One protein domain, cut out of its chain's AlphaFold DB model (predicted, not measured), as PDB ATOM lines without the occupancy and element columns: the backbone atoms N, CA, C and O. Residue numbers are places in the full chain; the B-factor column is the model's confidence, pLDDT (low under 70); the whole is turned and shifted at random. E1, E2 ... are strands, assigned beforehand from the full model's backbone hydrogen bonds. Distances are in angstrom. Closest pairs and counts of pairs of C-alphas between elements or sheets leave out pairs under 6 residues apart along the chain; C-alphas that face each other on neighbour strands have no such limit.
ATOM      1  N   PHE A 318     -42.420 -53.439  36.854       92.38
ATOM      2  CA  PHE A 318     -41.711 -52.312  37.451       92.38
ATOM      3  C   PHE A 318     -42.697 -51.253  37.944       92.38
ATOM      4  O   PHE A 318     -43.774 -51.062  37.383       92.38
ATOM      5  N   SER A 319     -42.318 -50.564  39.013       93.31
ATOM      6  CA  SER A 319     -42.982 -49.361  39.500       93.31
ATOM      7  C   SER A 319     -41.907 -48.384  39.947       93.31
ATOM      8  O   SER A 319     -41.132 -48.685  40.856       93.31
ATOM      9  N   SER A 320     -41.853 -47.229  39.290       92.88
ATOM     10  CA  SER A 320     -40.841 -46.210  39.532       92.88
ATOM     11  C   SER A 320     -41.413 -44.973  40.214       92.88
ATOM     12  O   SER A 320     -42.492 -44.497  39.858       92.88
ATOM     13  N   GLU A 321     -40.645 -44.392  41.126       93.88
ATOM     14  CA  GLU A 321     -40.896 -43.074  41.697       93.88
ATOM     15  C   GLU A 321     -39.610 -42.240  41.661       93.88
ATOM     16  O   GLU A 321     -38.513 -42.759  41.879       93.88
ATOM     17  N   VAL A 322     -39.752 -40.939  41.407       94.12
ATOM     18  CA  VAL A 322     -38.639 -39.983  41.375       94.12
ATOM     19  C   VAL A 322     -38.920 -38.854  42.353       94.12
ATOM     20  O   VAL A 322     -40.015 -38.285  42.358       94.12
ATOM     21  N   PHE A 323     -37.932 -38.527  43.182       92.38
ATOM     22  CA  PHE A 323     -38.031 -37.477  44.192       92.38
ATOM     23  C   PHE A 323     -36.919 -36.445  44.041       92.38
ATOM     24  O   PHE A 323     -35.750 -36.790  43.850       92.38
ATOM     25  N   HIS A 324     -37.277 -35.172  44.215       89.94
ATOM     26  CA  HIS A 324     -36.306 -34.089  44.298       89.94
ATOM     27  C   HIS A 324     -35.626 -34.098  45.669       89.94
ATOM     28  O   HIS A 324     -36.276 -33.808  46.675       89.94
ATOM     29  N   ILE A 325     -34.323 -34.389  45.745       85.19
ATOM     30  CA  ILE A 325     -33.647 -34.613  47.039       85.19
ATOM     31  C   ILE A 325     -33.706 -33.374  47.937       85.19
ATOM     32  O   ILE A 325     -33.999 -33.492  49.124       85.19
ATOM     33  N   LYS A 326     -33.478 -32.179  47.379       79.81
ATOM     34  CA  LYS A 326     -33.471 -30.929  48.160       79.81
ATOM     35  C   LYS A 326     -34.852 -30.510  48.675       79.81
ATOM     36  O   LYS A 326     -34.940 -29.872  49.716       79.81
ATOM     37  N   LYS A 327     -35.923 -30.821  47.935       79.44
ATOM     38  CA  LYS A 327     -37.272 -30.288  48.201       79.44
ATOM     39  C   LYS A 327     -38.241 -31.352  48.740       79.44
ATOM     40  O   LYS A 327     -39.299 -31.005  49.248       79.44
ATOM     41  N   GLY A 328     -37.891 -32.636  48.643       81.81
ATOM     42  CA  GLY A 328     -38.622 -33.752  49.250       81.81
ATOM     43  C   GLY A 328     -39.928 -34.160  48.558       81.81
ATOM     44  O   GLY A 328     -40.636 -35.011  49.090       81.81
ATOM     45  N   PHE A 329     -40.266 -33.595  47.393       85.06
ATOM     46  CA  PHE A 329     -41.497 -33.912  46.658       85.06
ATOM     47  C   PHE A 329     -41.247 -34.809  45.432       85.06
ATOM     48  O   PHE A 329     -40.138 -34.852  44.893       85.06
ATOM     49  N   LYS A 330     -42.294 -35.521  44.985       90.75
ATOM     50  CA  LYS A 330     -42.281 -36.313  43.742       90.75
ATOM     51  C   LYS A 330     -42.225 -35.400  42.525       90.75
ATOM     52  O   LYS A 330     -43.009 -34.459  42.445       90.75
ATOM     53  N   THR A 331     -41.349 -35.690  41.574       90.50
ATOM     54  CA  THR A 331     -41.159 -34.823  40.408       90.50
ATOM     55  C   THR A 331     -40.834 -35.608  39.145       90.50
ATOM     56  O   THR A 331     -40.355 -36.733  39.211       90.50
ATOM     57  N   ASP A 332     -41.086 -34.988  38.004       89.94
ATOM     58  CA  ASP A 332     -40.702 -35.421  36.660       89.94
ATOM     59  C   ASP A 332     -39.637 -34.492  36.042       89.94
ATOM     60  O   ASP A 332     -39.297 -34.615  34.866       89.94
ATOM     61  N   SER A 333     -39.123 -33.534  36.819       90.06
ATOM     62  CA  SER A 333     -38.258 -32.461  36.336       90.06
ATOM     63  C   SER A 333     -37.304 -31.949  37.417       90.06
ATOM     64  O   SER A 333     -37.591 -32.026  38.611       90.06
ATOM     65  N   ALA A 334     -36.149 -31.429  37.007       89.88
ATOM     66  CA  ALA A 334     -35.143 -30.871  37.912       89.88
ATOM     67  C   ALA A 334     -34.318 -29.775  37.237       89.88
ATOM     68  O   ALA A 334     -34.260 -29.707  36.008       89.88
ATOM     69  N   SER A 335     -33.653 -28.953  38.049       88.62
ATOM     70  CA  SER A 335     -32.618 -28.053  37.550       88.62
ATOM     71  C   SER A 335     -31.344 -28.820  37.179       88.62
ATOM     72  O   SER A 335     -31.095 -29.935  37.654       88.62
ATOM     73  N   VAL A 336     -30.506 -28.209  36.348       87.44
ATOM     74  CA  VAL A 336     -29.153 -28.696  36.070       87.44
ATOM     75  C   VAL A 336     -28.380 -28.882  37.385       87.44
ATOM     76  O   VAL A 336     -28.403 -28.036  38.277       87.44
ATOM     77  N   ASN A 337     -27.671 -30.006  37.499       87.75
ATOM     78  CA  ASN A 337     -26.903 -30.458  38.664       87.75
ATOM     79  C   ASN A 337     -27.714 -30.769  39.935       87.75
ATOM     80  O   ASN A 337     -27.119 -31.175  40.940       87.75
ATOM     81  N   ASP A 338     -29.045 -30.670  39.914       87.12
ATOM     82  CA  ASP A 338     -29.846 -31.155  41.032       87.12
ATOM     83  C   ASP A 338     -29.903 -32.685  41.033       87.12
ATOM     84  O   ASP A 338     -30.256 -33.343  40.055       87.12
ATOM     85  N   SER A 339     -29.528 -33.267  42.173       88.81
ATOM     86  CA  SER A 339     -29.589 -34.712  42.365       88.81
ATOM     87  C   SER A 339     -31.024 -35.162  42.616       88.81
ATOM     88  O   SER A 339     -31.674 -34.728  43.573       88.81
ATOM     89  N   LEU A 340     -31.482 -36.092  41.788       92.56
ATOM     90  CA  LEU A 340     -32.755 -36.782  41.929       92.56
ATOM     91  C   LEU A 340     -32.547 -38.155  42.573       92.56
ATOM     92  O   LEU A 340     -31.526 -38.812  42.360       92.56
ATOM     93  N   LEU A 341     -33.518 -38.581  43.382       95.00
ATOM     94  CA  LEU A 341     -33.580 -39.926  43.949       95.00
ATOM     95  C   LEU A 341     -34.552 -40.765  43.122       95.00
ATOM     96  O   LEU A 341     -35.751 -40.490  43.106       95.00
ATOM     97  N   TYR A 342     -34.026 -41.801  42.480       95.38
ATOM     98  CA  TYR A 342     -34.783 -42.774  41.703       95.38
ATOM     99  C   TYR A 342     -35.038 -43.999  42.557       95.38
ATOM    100  O   TYR A 342     -34.103 -44.556  43.134       95.38
ATOM    101  N   ILE A 343     -36.292 -44.423  42.629       94.44
ATOM    102  CA  ILE A 343     -36.722 -45.605  43.368       94.44
ATOM    103  C   ILE A 343     -37.467 -46.491  42.388       94.44
ATOM    104  O   ILE A 343     -38.468 -46.062  41.820       94.44
ATOM    105  N   VAL A 344     -37.011 -47.725  42.198       95.88
ATOM    106  CA  VAL A 344     -37.728 -48.713  41.390       95.88
ATOM    107  C   VAL A 344     -38.029 -49.922  42.250       95.88
ATOM    108  O   VAL A 344     -37.143 -50.506  42.867       95.88
ATOM    109  N   LYS A 345     -39.302 -50.303  42.272       95.56
ATOM    110  CA  LYS A 345     -39.776 -51.584  42.783       95.56
ATOM    111  C   LYS A 345     -39.967 -52.519  41.604       95.56
ATOM    112  O   LYS A 345     -40.503 -52.105  40.579       95.56
ATOM    113  N   PHE A 346     -39.558 -53.766  41.763       94.56
ATOM    114  CA  PHE A 346     -39.671 -54.778  40.724       94.56
ATOM    115  C   PHE A 346     -40.155 -56.109  41.300       94.56
ATOM    116  O   PHE A 346     -39.862 -56.453  42.448       94.56
ATOM    117  N   SER A 347     -40.931 -56.855  40.514       91.62
ATOM    118  CA  SER A 347     -41.520 -58.129  40.941       91.62
ATOM    119  C   SER A 347     -41.724 -59.078  39.766       91.62
ATOM    120  O   SER A 347     -42.270 -58.684  38.734       91.62
ATOM    121  N   ASN A 348     -41.318 -60.333  39.947       88.00
ATOM    122  CA  ASN A 348     -41.489 -61.426  39.003       88.00
ATOM    123  C   ASN A 348     -42.188 -62.608  39.699       88.00
ATOM    124  O   ASN A 348     -41.595 -63.231  40.575       88.00
ATOM    125  N   PRO A 349     -43.432 -62.953  39.335       81.69
ATOM    126  CA  PRO A 349     -44.190 -63.990  40.040       81.69
ATOM    127  C   PRO A 349     -43.578 -65.400  40.020       81.69
ATOM    128  O   PRO A 349     -43.915 -66.208  40.883       81.69
ATOM    129  N   THR A 350     -42.724 -65.723  39.043       76.62
ATOM    130  CA  THR A 350     -42.262 -67.105  38.795       76.62
ATOM    131  C   THR A 350     -40.753 -67.288  38.887       76.62
ATOM    132  O   THR A 350     -40.287 -68.420  39.041       76.62
ATOM    133  N   ARG A 351     -39.973 -66.206  38.812       83.06
ATOM    134  CA  ARG A 351     -38.511 -66.257  38.845       83.06
ATOM    135  C   ARG A 351     -37.961 -65.407  39.975       83.06
ATOM    136  O   ARG A 351     -38.389 -64.284  40.213       83.06
ATOM    137  N   TRP A 352     -36.963 -65.954  40.652       87.44
ATOM    138  CA  TRP A 352     -36.128 -65.182  41.557       87.44
ATOM    139  C   TRP A 352     -35.312 -64.145  40.778       87.44
ATOM    140  O   TRP A 352     -35.135 -64.275  39.568       87.44
ATOM    141  N   LEU A 353     -34.819 -63.111  41.451       91.19
ATOM    142  CA  LEU A 353     -34.091 -62.010  40.814       91.19
ATOM    143  C   LEU A 353     -32.598 -62.079  41.159       91.19
ATOM    144  O   LEU A 353     -32.232 -62.335  42.304       91.19
ATOM    145  N   LYS A 354     -31.726 -61.867  40.165       92.25
ATOM    146  CA  LYS A 354     -30.260 -61.974  40.299       92.25
ATOM    147  C   LYS A 354     -29.610 -60.635  40.608       92.25
ATOM    148  O   LYS A 354     -28.766 -60.529  41.497       92.25
ATOM    149  N   ARG A 355     -29.932 -59.623  39.805       94.94
ATOM    150  CA  ARG A 355     -29.161 -58.378  39.751       94.94
ATOM    151  C   ARG A 355     -30.010 -57.246  39.212       94.94
ATOM    152  O   ARG A 355     -30.785 -57.461  38.288       94.94
ATOM    153  N   VAL A 356     -29.794 -56.049  39.736       96.31
ATOM    154  CA  VAL A 356     -30.321 -54.798  39.193       96.31
ATOM    155  C   VAL A 356     -29.162 -53.914  38.731       96.31
ATOM    156  O   VAL A 356     -28.116 -53.863  39.375       96.31
ATOM    157  N   THR A 357     -29.308 -53.280  37.572       96.56
ATOM    158  CA  THR A 357     -28.305 -52.401  36.952       96.56
ATOM    159  C   THR A 357     -28.973 -51.114  36.508       96.56
ATOM    160  O   THR A 357     -29.969 -51.150  35.790       96.56
ATOM    161  N   TRP A 358     -28.402 -49.982  36.899       97.31
ATOM    162  CA  TRP A 358     -28.895 -48.662  36.528       97.31
ATOM    163  C   TRP A 358     -27.974 -48.040  35.492       97.31
ATOM    164  O   TRP A 358     -26.759 -48.031  35.679       97.31
ATOM    165  N   THR A 359     -28.540 -47.522  34.407       95.94
ATOM    166  CA  THR A 359     -27.782 -46.915  33.304       95.94
ATOM    167  C   THR A 359     -28.385 -45.565  32.939       95.94
ATOM    168  O   THR A 359     -29.595 -45.459  32.754       95.94
ATOM    169  N   ALA A 360     -27.551 -44.537  32.811       93.44
ATOM    170  CA  ALA A 360     -27.950 -43.276  32.194       93.44
ATOM    171  C   ALA A 360     -27.938 -43.466  30.671       93.44
ATOM    172  O   ALA A 360     -26.884 -43.724  30.089       93.44
ATOM    173  N   HIS A 370     -26.297 -53.697  41.604       94.56
ATOM    174  CA  HIS A 370     -26.530 -54.354  42.888       94.56
ATOM    175  C   HIS A 370     -26.958 -55.807  42.678       94.56
ATOM    176  O   HIS A 370     -27.802 -56.115  41.836       94.56
ATOM    177  N   THR A 371     -26.361 -56.714  43.452       93.50
ATOM    178  CA  THR A 371     -26.771 -58.125  43.478       93.50
ATOM    179  C   THR A 371     -27.984 -58.268  44.390       93.50
ATOM    180  O   THR A 371     -28.026 -57.660  45.460       93.50
ATOM    181  N   LEU A 372     -28.968 -59.052  43.960       91.00
ATOM    182  CA  LEU A 372     -30.206 -59.289  44.695       91.00
ATOM    183  C   LEU A 372     -30.160 -60.647  45.402       91.00
ATOM    184  O   LEU A 372     -29.380 -61.531  45.050       91.00
ATOM    185  N   ASP A 373     -31.005 -60.803  46.417       86.38
ATOM    186  CA  ASP A 373     -31.199 -62.083  47.092       86.38
ATOM    187  C   ASP A 373     -31.877 -63.071  46.135       86.38
ATOM    188  O   ASP A 373     -33.052 -62.927  45.790       86.38
ATOM    189  N   THR A 374     -31.129 -64.100  45.746       82.56
ATOM    190  CA  THR A 374     -31.530 -65.095  44.750       82.56
ATOM    191  C   THR A 374     -32.629 -66.045  45.228       82.56
ATOM    192  O   THR A 374     -33.004 -66.966  44.506       82.56
ATOM    193  N   SER A 375     -33.141 -65.856  46.445       83.75
ATOM    194  CA  SER A 375     -34.330 -66.541  46.958       83.75
ATOM    195  C   SER A 375     -35.621 -65.726  46.803       83.75
ATOM    196  O   SER A 375     -36.709 -66.259  47.032       83.75
ATOM    197  N   LYS A 376     -35.534 -64.448  46.403       87.25
ATOM    198  CA  LYS A 376     -36.678 -63.527  46.342       87.25
ATOM    199  C   LYS A 376     -37.159 -63.270  44.920       87.25
ATOM    200  O   LYS A 376     -36.373 -63.083  43.997       87.25
ATOM    201  N   THR A 377     -38.478 -63.196  44.784       90.00
ATOM    202  CA  THR A 377     -39.217 -62.892  43.548       90.00
ATOM    203  C   THR A 377     -39.555 -61.408  43.392       90.00
ATOM    204  O   THR A 377     -40.036 -60.984  42.348       90.00
ATOM    205  N   SER A 378     -39.305 -60.587  44.413       92.31
ATOM    206  CA  SER A 378     -39.552 -59.145  44.382       92.31
ATOM    207  C   SER A 378     -38.501 -58.376  45.172       92.31
ATOM    208  O   SER A 378     -37.813 -58.922  46.041       92.31
ATOM    209  N   GLY A 379     -38.365 -57.091  44.858       92.50
ATOM    210  CA  GLY A 379     -37.413 -56.206  45.509       92.50
ATOM    211  C   GLY A 379     -37.637 -54.744  45.155       92.50
ATOM    212  O   GLY A 379     -38.555 -54.378  44.420       92.50
ATOM    213  N   ALA A 380     -36.788 -53.901  45.723       93.75
ATOM    214  CA  ALA A 380     -36.713 -52.491  45.401       93.75
ATOM    215  C   ALA A 380     -35.250 -52.069  45.404       93.75
ATOM    216  O   ALA A 380     -34.461 -52.604  46.185       93.75
ATOM    217  N   ASP A 381     -34.910 -51.108  44.559       96.50
ATOM    218  CA  ASP A 381     -33.584 -50.516  44.527       96.50
ATOM    219  C   ASP A 381     -33.653 -49.008  44.303       96.50
ATOM    220  O   ASP A 381     -34.649 -48.482  43.790       96.50
ATOM    221  N   THR A 382     -32.599 -48.310  44.723       94.75
ATOM    222  CA  THR A 382     -32.546 -46.848  44.679       94.75
ATOM    223  C   THR A 382     -31.198 -46.329  44.212       94.75
ATOM    224  O   THR A 382     -30.162 -46.792  44.689       94.75
ATOM    225  N   VAL A 383     -31.210 -45.294  43.372       95.38
ATOM    226  CA  VAL A 383     -30.001 -44.572  42.950       95.38
ATOM    227  C   VAL A 383     -30.193 -43.065  43.016       95.38
ATOM    228  O   VAL A 383     -31.312 -42.555  42.972       95.38
ATOM    229  N   ILE A 395     -33.164 -42.567  32.545       94.44
ATOM    230  CA  ILE A 395     -32.484 -43.615  33.306       94.44
ATOM    231  C   ILE A 395     -33.179 -44.939  33.038       94.44
ATOM    232  O   ILE A 395     -34.398 -45.048  33.150       94.44
ATOM    233  N   GLU A 396     -32.389 -45.950  32.708       96.56
ATOM    234  CA  GLU A 396     -32.845 -47.322  32.536       96.56
ATOM    235  C   GLU A 396     -32.489 -48.139  33.780       96.56
ATOM    236  O   GLU A 396     -31.333 -48.173  34.210       96.56
ATOM    237  N   CYS A 397     -33.490 -48.810  34.344       96.12
ATOM    238  CA  CYS A 397     -33.310 -49.819  35.378       96.12
ATOM    239  C   CYS A 397     -33.488 -51.193  34.733       96.12
ATOM    240  O   CYS A 397     -34.567 -51.509  34.234       96.12
ATOM    241  N   LYS A 398     -32.428 -52.005  34.728       95.75
ATOM    242  CA  LYS A 398     -32.441 -53.385  34.235       95.75
ATOM    243  C   LYS A 398     -32.423 -54.362  35.394       95.75
ATOM    244  O   LYS A 398     -31.582 -54.235  36.278       95.75
ATOM    245  N   VAL A 399     -33.274 -55.376  35.351       95.12
ATOM    246  CA  VAL A 399     -33.300 -56.483  36.309       95.12
ATOM    247  C   VAL A 399     -33.064 -57.791  35.563       95.12
ATOM    248  O   VAL A 399     -33.812 -58.142  34.654       95.12
ATOM    249  N   LEU A 400     -32.017 -58.511  35.963       93.12
ATOM    250  CA  LEU A 400     -31.714 -59.859  35.493       93.12
ATOM    251  C   LEU A 400     -32.458 -60.868  36.372       93.12
ATOM    252  O   LEU A 400     -32.291 -60.861  37.597       93.12
ATOM    253  N   ASP A 401     -33.260 -61.734  35.762       90.00
ATOM    254  CA  ASP A 401     -34.014 -62.767  36.474       90.00
ATOM    255  C   ASP A 401     -33.250 -64.104  36.605       90.00
ATOM    256  O   ASP A 401     -32.138 -64.292  36.104       90.00
ATOM    257  N   GLY A 402     -33.861 -65.059  37.308       82.56
ATOM    258  CA  GLY A 402     -33.348 -66.405  37.555       82.56
ATOM    259  C   GLY A 402     -33.021 -67.199  36.284       82.56
ATOM    260  O   GLY A 402     -32.134 -68.053  36.316       82.56
ATOM    261  N   GLY A 403     -33.705 -66.892  35.178       80.12
ATOM    262  CA  GLY A 403     -33.552 -67.513  33.862       80.12
ATOM    263  C   GLY A 403     -32.644 -66.732  32.911       80.12
ATOM    264  O   GLY A 403     -32.755 -66.914  31.701       80.12
ATOM    265  N   ASP A 404     -31.797 -65.843  33.439       84.88
ATOM    266  CA  ASP A 404     -30.838 -65.034  32.673       84.88
ATOM    267  C   ASP A 404     -31.491 -64.119  31.624       84.88
ATOM    268  O   ASP A 404     -30.859 -63.712  30.649       84.88
ATOM    269  N   THR A 405     -32.761 -63.763  31.836       83.44
ATOM    270  CA  THR A 405     -33.474 -62.789  31.006       83.44
ATOM    271  C   THR A 405     -33.377 -61.404  31.638       83.44
ATOM    272  O   THR A 405     -33.627 -61.237  32.835       83.44
ATOM    273  N   GLU A 406     -33.011 -60.403  30.838       89.25
ATOM    274  CA  GLU A 406     -32.990 -59.004  31.263       89.25
ATOM    275  C   GLU A 406     -34.332 -58.333  30.976       89.25
ATOM    276  O   GLU A 406     -34.782 -58.244  29.833       89.25
ATOM    277  N   TRP A 407     -34.944 -57.811  32.030       90.81
ATOM    278  CA  TRP A 407     -36.124 -56.960  31.969       90.81
ATOM    279  C   TRP A 407     -35.716 -55.527  32.252       90.81
ATOM    280  O   TRP A 407     -34.778 -55.298  33.014       90.81
ATOM    281  N   LYS A 408     -36.406 -54.552  31.665       93.31
ATOM    282  CA  LYS A 408     -36.024 -53.150  31.820       93.31
ATOM    283  C   LYS A 408     -37.221 -52.222  31.882       93.31
ATOM    284  O   LYS A 408     -38.225 -52.466  31.218       93.31
ATOM    285  N   ASP A 409     -37.048 -51.142  32.624       94.31
ATOM    286  CA  ASP A 409     -37.950 -50.001  32.647       94.31
ATOM    287  C   ASP A 409     -37.148 -48.710  32.477       94.31
ATOM    288  O   ASP A 409     -35.970 -48.639  32.842       94.31
ATOM    289  N   THR A 410     -37.768 -47.708  31.863       94.69
ATOM    290  CA  THR A 410     -37.132 -46.427  31.552       94.69
ATOM    291  C   THR A 410     -37.900 -45.298  32.207       94.69
ATOM    292  O   THR A 410     -39.078 -45.087  31.941       94.69
ATOM    293  N   ILE A 411     -37.188 -44.529  33.018       94.44
ATOM    294  CA  ILE A 411     -37.709 -43.352  33.696       94.44
ATOM    295  C   ILE A 411     -37.223 -42.124  32.939       94.44
ATOM    296  O   ILE A 411     -36.014 -41.923  32.795       94.44
TER     297      ILE A 411
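AT A GLANCE: This is residues 318 to 360, 370 to 383 and 395 to 411 of the 800 residues of the protein "Carboxypeptidase regulatory-like domain-containing protein" of Fibrobacter sp (UniProt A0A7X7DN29). Two antiparallel sheets of three strands, E1 - E3 - E5 and E4 - E6 - E7, lie face to face as a small sandwich, their strands crossing at 29 degrees. At one end of the long axis, the loop of residues 325 to 332, the short strand E2 and the turn that follows it reach beyond the sandwich. The printed part has 74 residues with no named helix and seven named strands, E1 to E7 in order along the chain; the class is all strand. The whole is only just compact, close to loose, with a radius of gyration of the C-alphas of 13.4 A, and spans 40 by 19 by 16 A, a rod.

IN THESE COORDINATES: E1, residues 318 to 324, begins at C-alpha 318 (-41.711, -52.312, 37.451) and is 20.2 A long. E2 is residues 333 to 335, with C-alpha 334 at (-35.143, -30.871, 37.912). E3, residues 340 to 347, measures 23.1 A, and E4, residues 353 to 360, measures 21.5 A. E5 is residues 378 to 383, 17.5 A, and E6 is residues 395 to 401, 19.5 A. E7, residues 406 to 411, is 16.5 A long and ends at C-alpha 411 (-37.709, -43.352, 33.696).

HOW THE PARTS SIT: E1 and E3 are antiparallel neighbours at 164 degrees, with N 321 and O 343 2.8 A apart, within hydrogen-bond range. On the other side of E3, E5 is antiparallel to it at 167 degrees, with N 344 and O 381 at 2.9 A. In the second sheet, twisted with C-alphas up to 4.5 A off its best plane, E6 is the inner strand. E4 and E6 are antiparallel at 163 degrees, with N 357 and O 398 at 2.8 A. E6 and E7 form a hairpin at 158 degrees, with N 399 and O 407 at 2.8 A. Residues 355 to 356 of E4 also pair, antiparallel, with residues 370 to 371. Between the sheets, the closest C-alphas of E3 and E6 are those of Val 344 and Cys 397, 7.5 A apart. E3 and E7 are near each other, with 7 pairs of C-alphas within 10 A. E2 pairs with no named strand; it is apart from E4, E5, E6 and E7.

THE WHOLE: The two C-alphas farthest apart, those of Val 336 and Thr 350, are 40.7 A from each other. Residues 361 to 369 and 384 to 394 are not printed; the C-alphas across these cuts are 15.5 A and 10.0 A apart. Of the links that are printed whole, E1 to E2 is short and E2 to E3, E3 to E4 and E6 to E7 are tight. The mean pLDDT of the printed part is 90.6, and no printed residue is under 70.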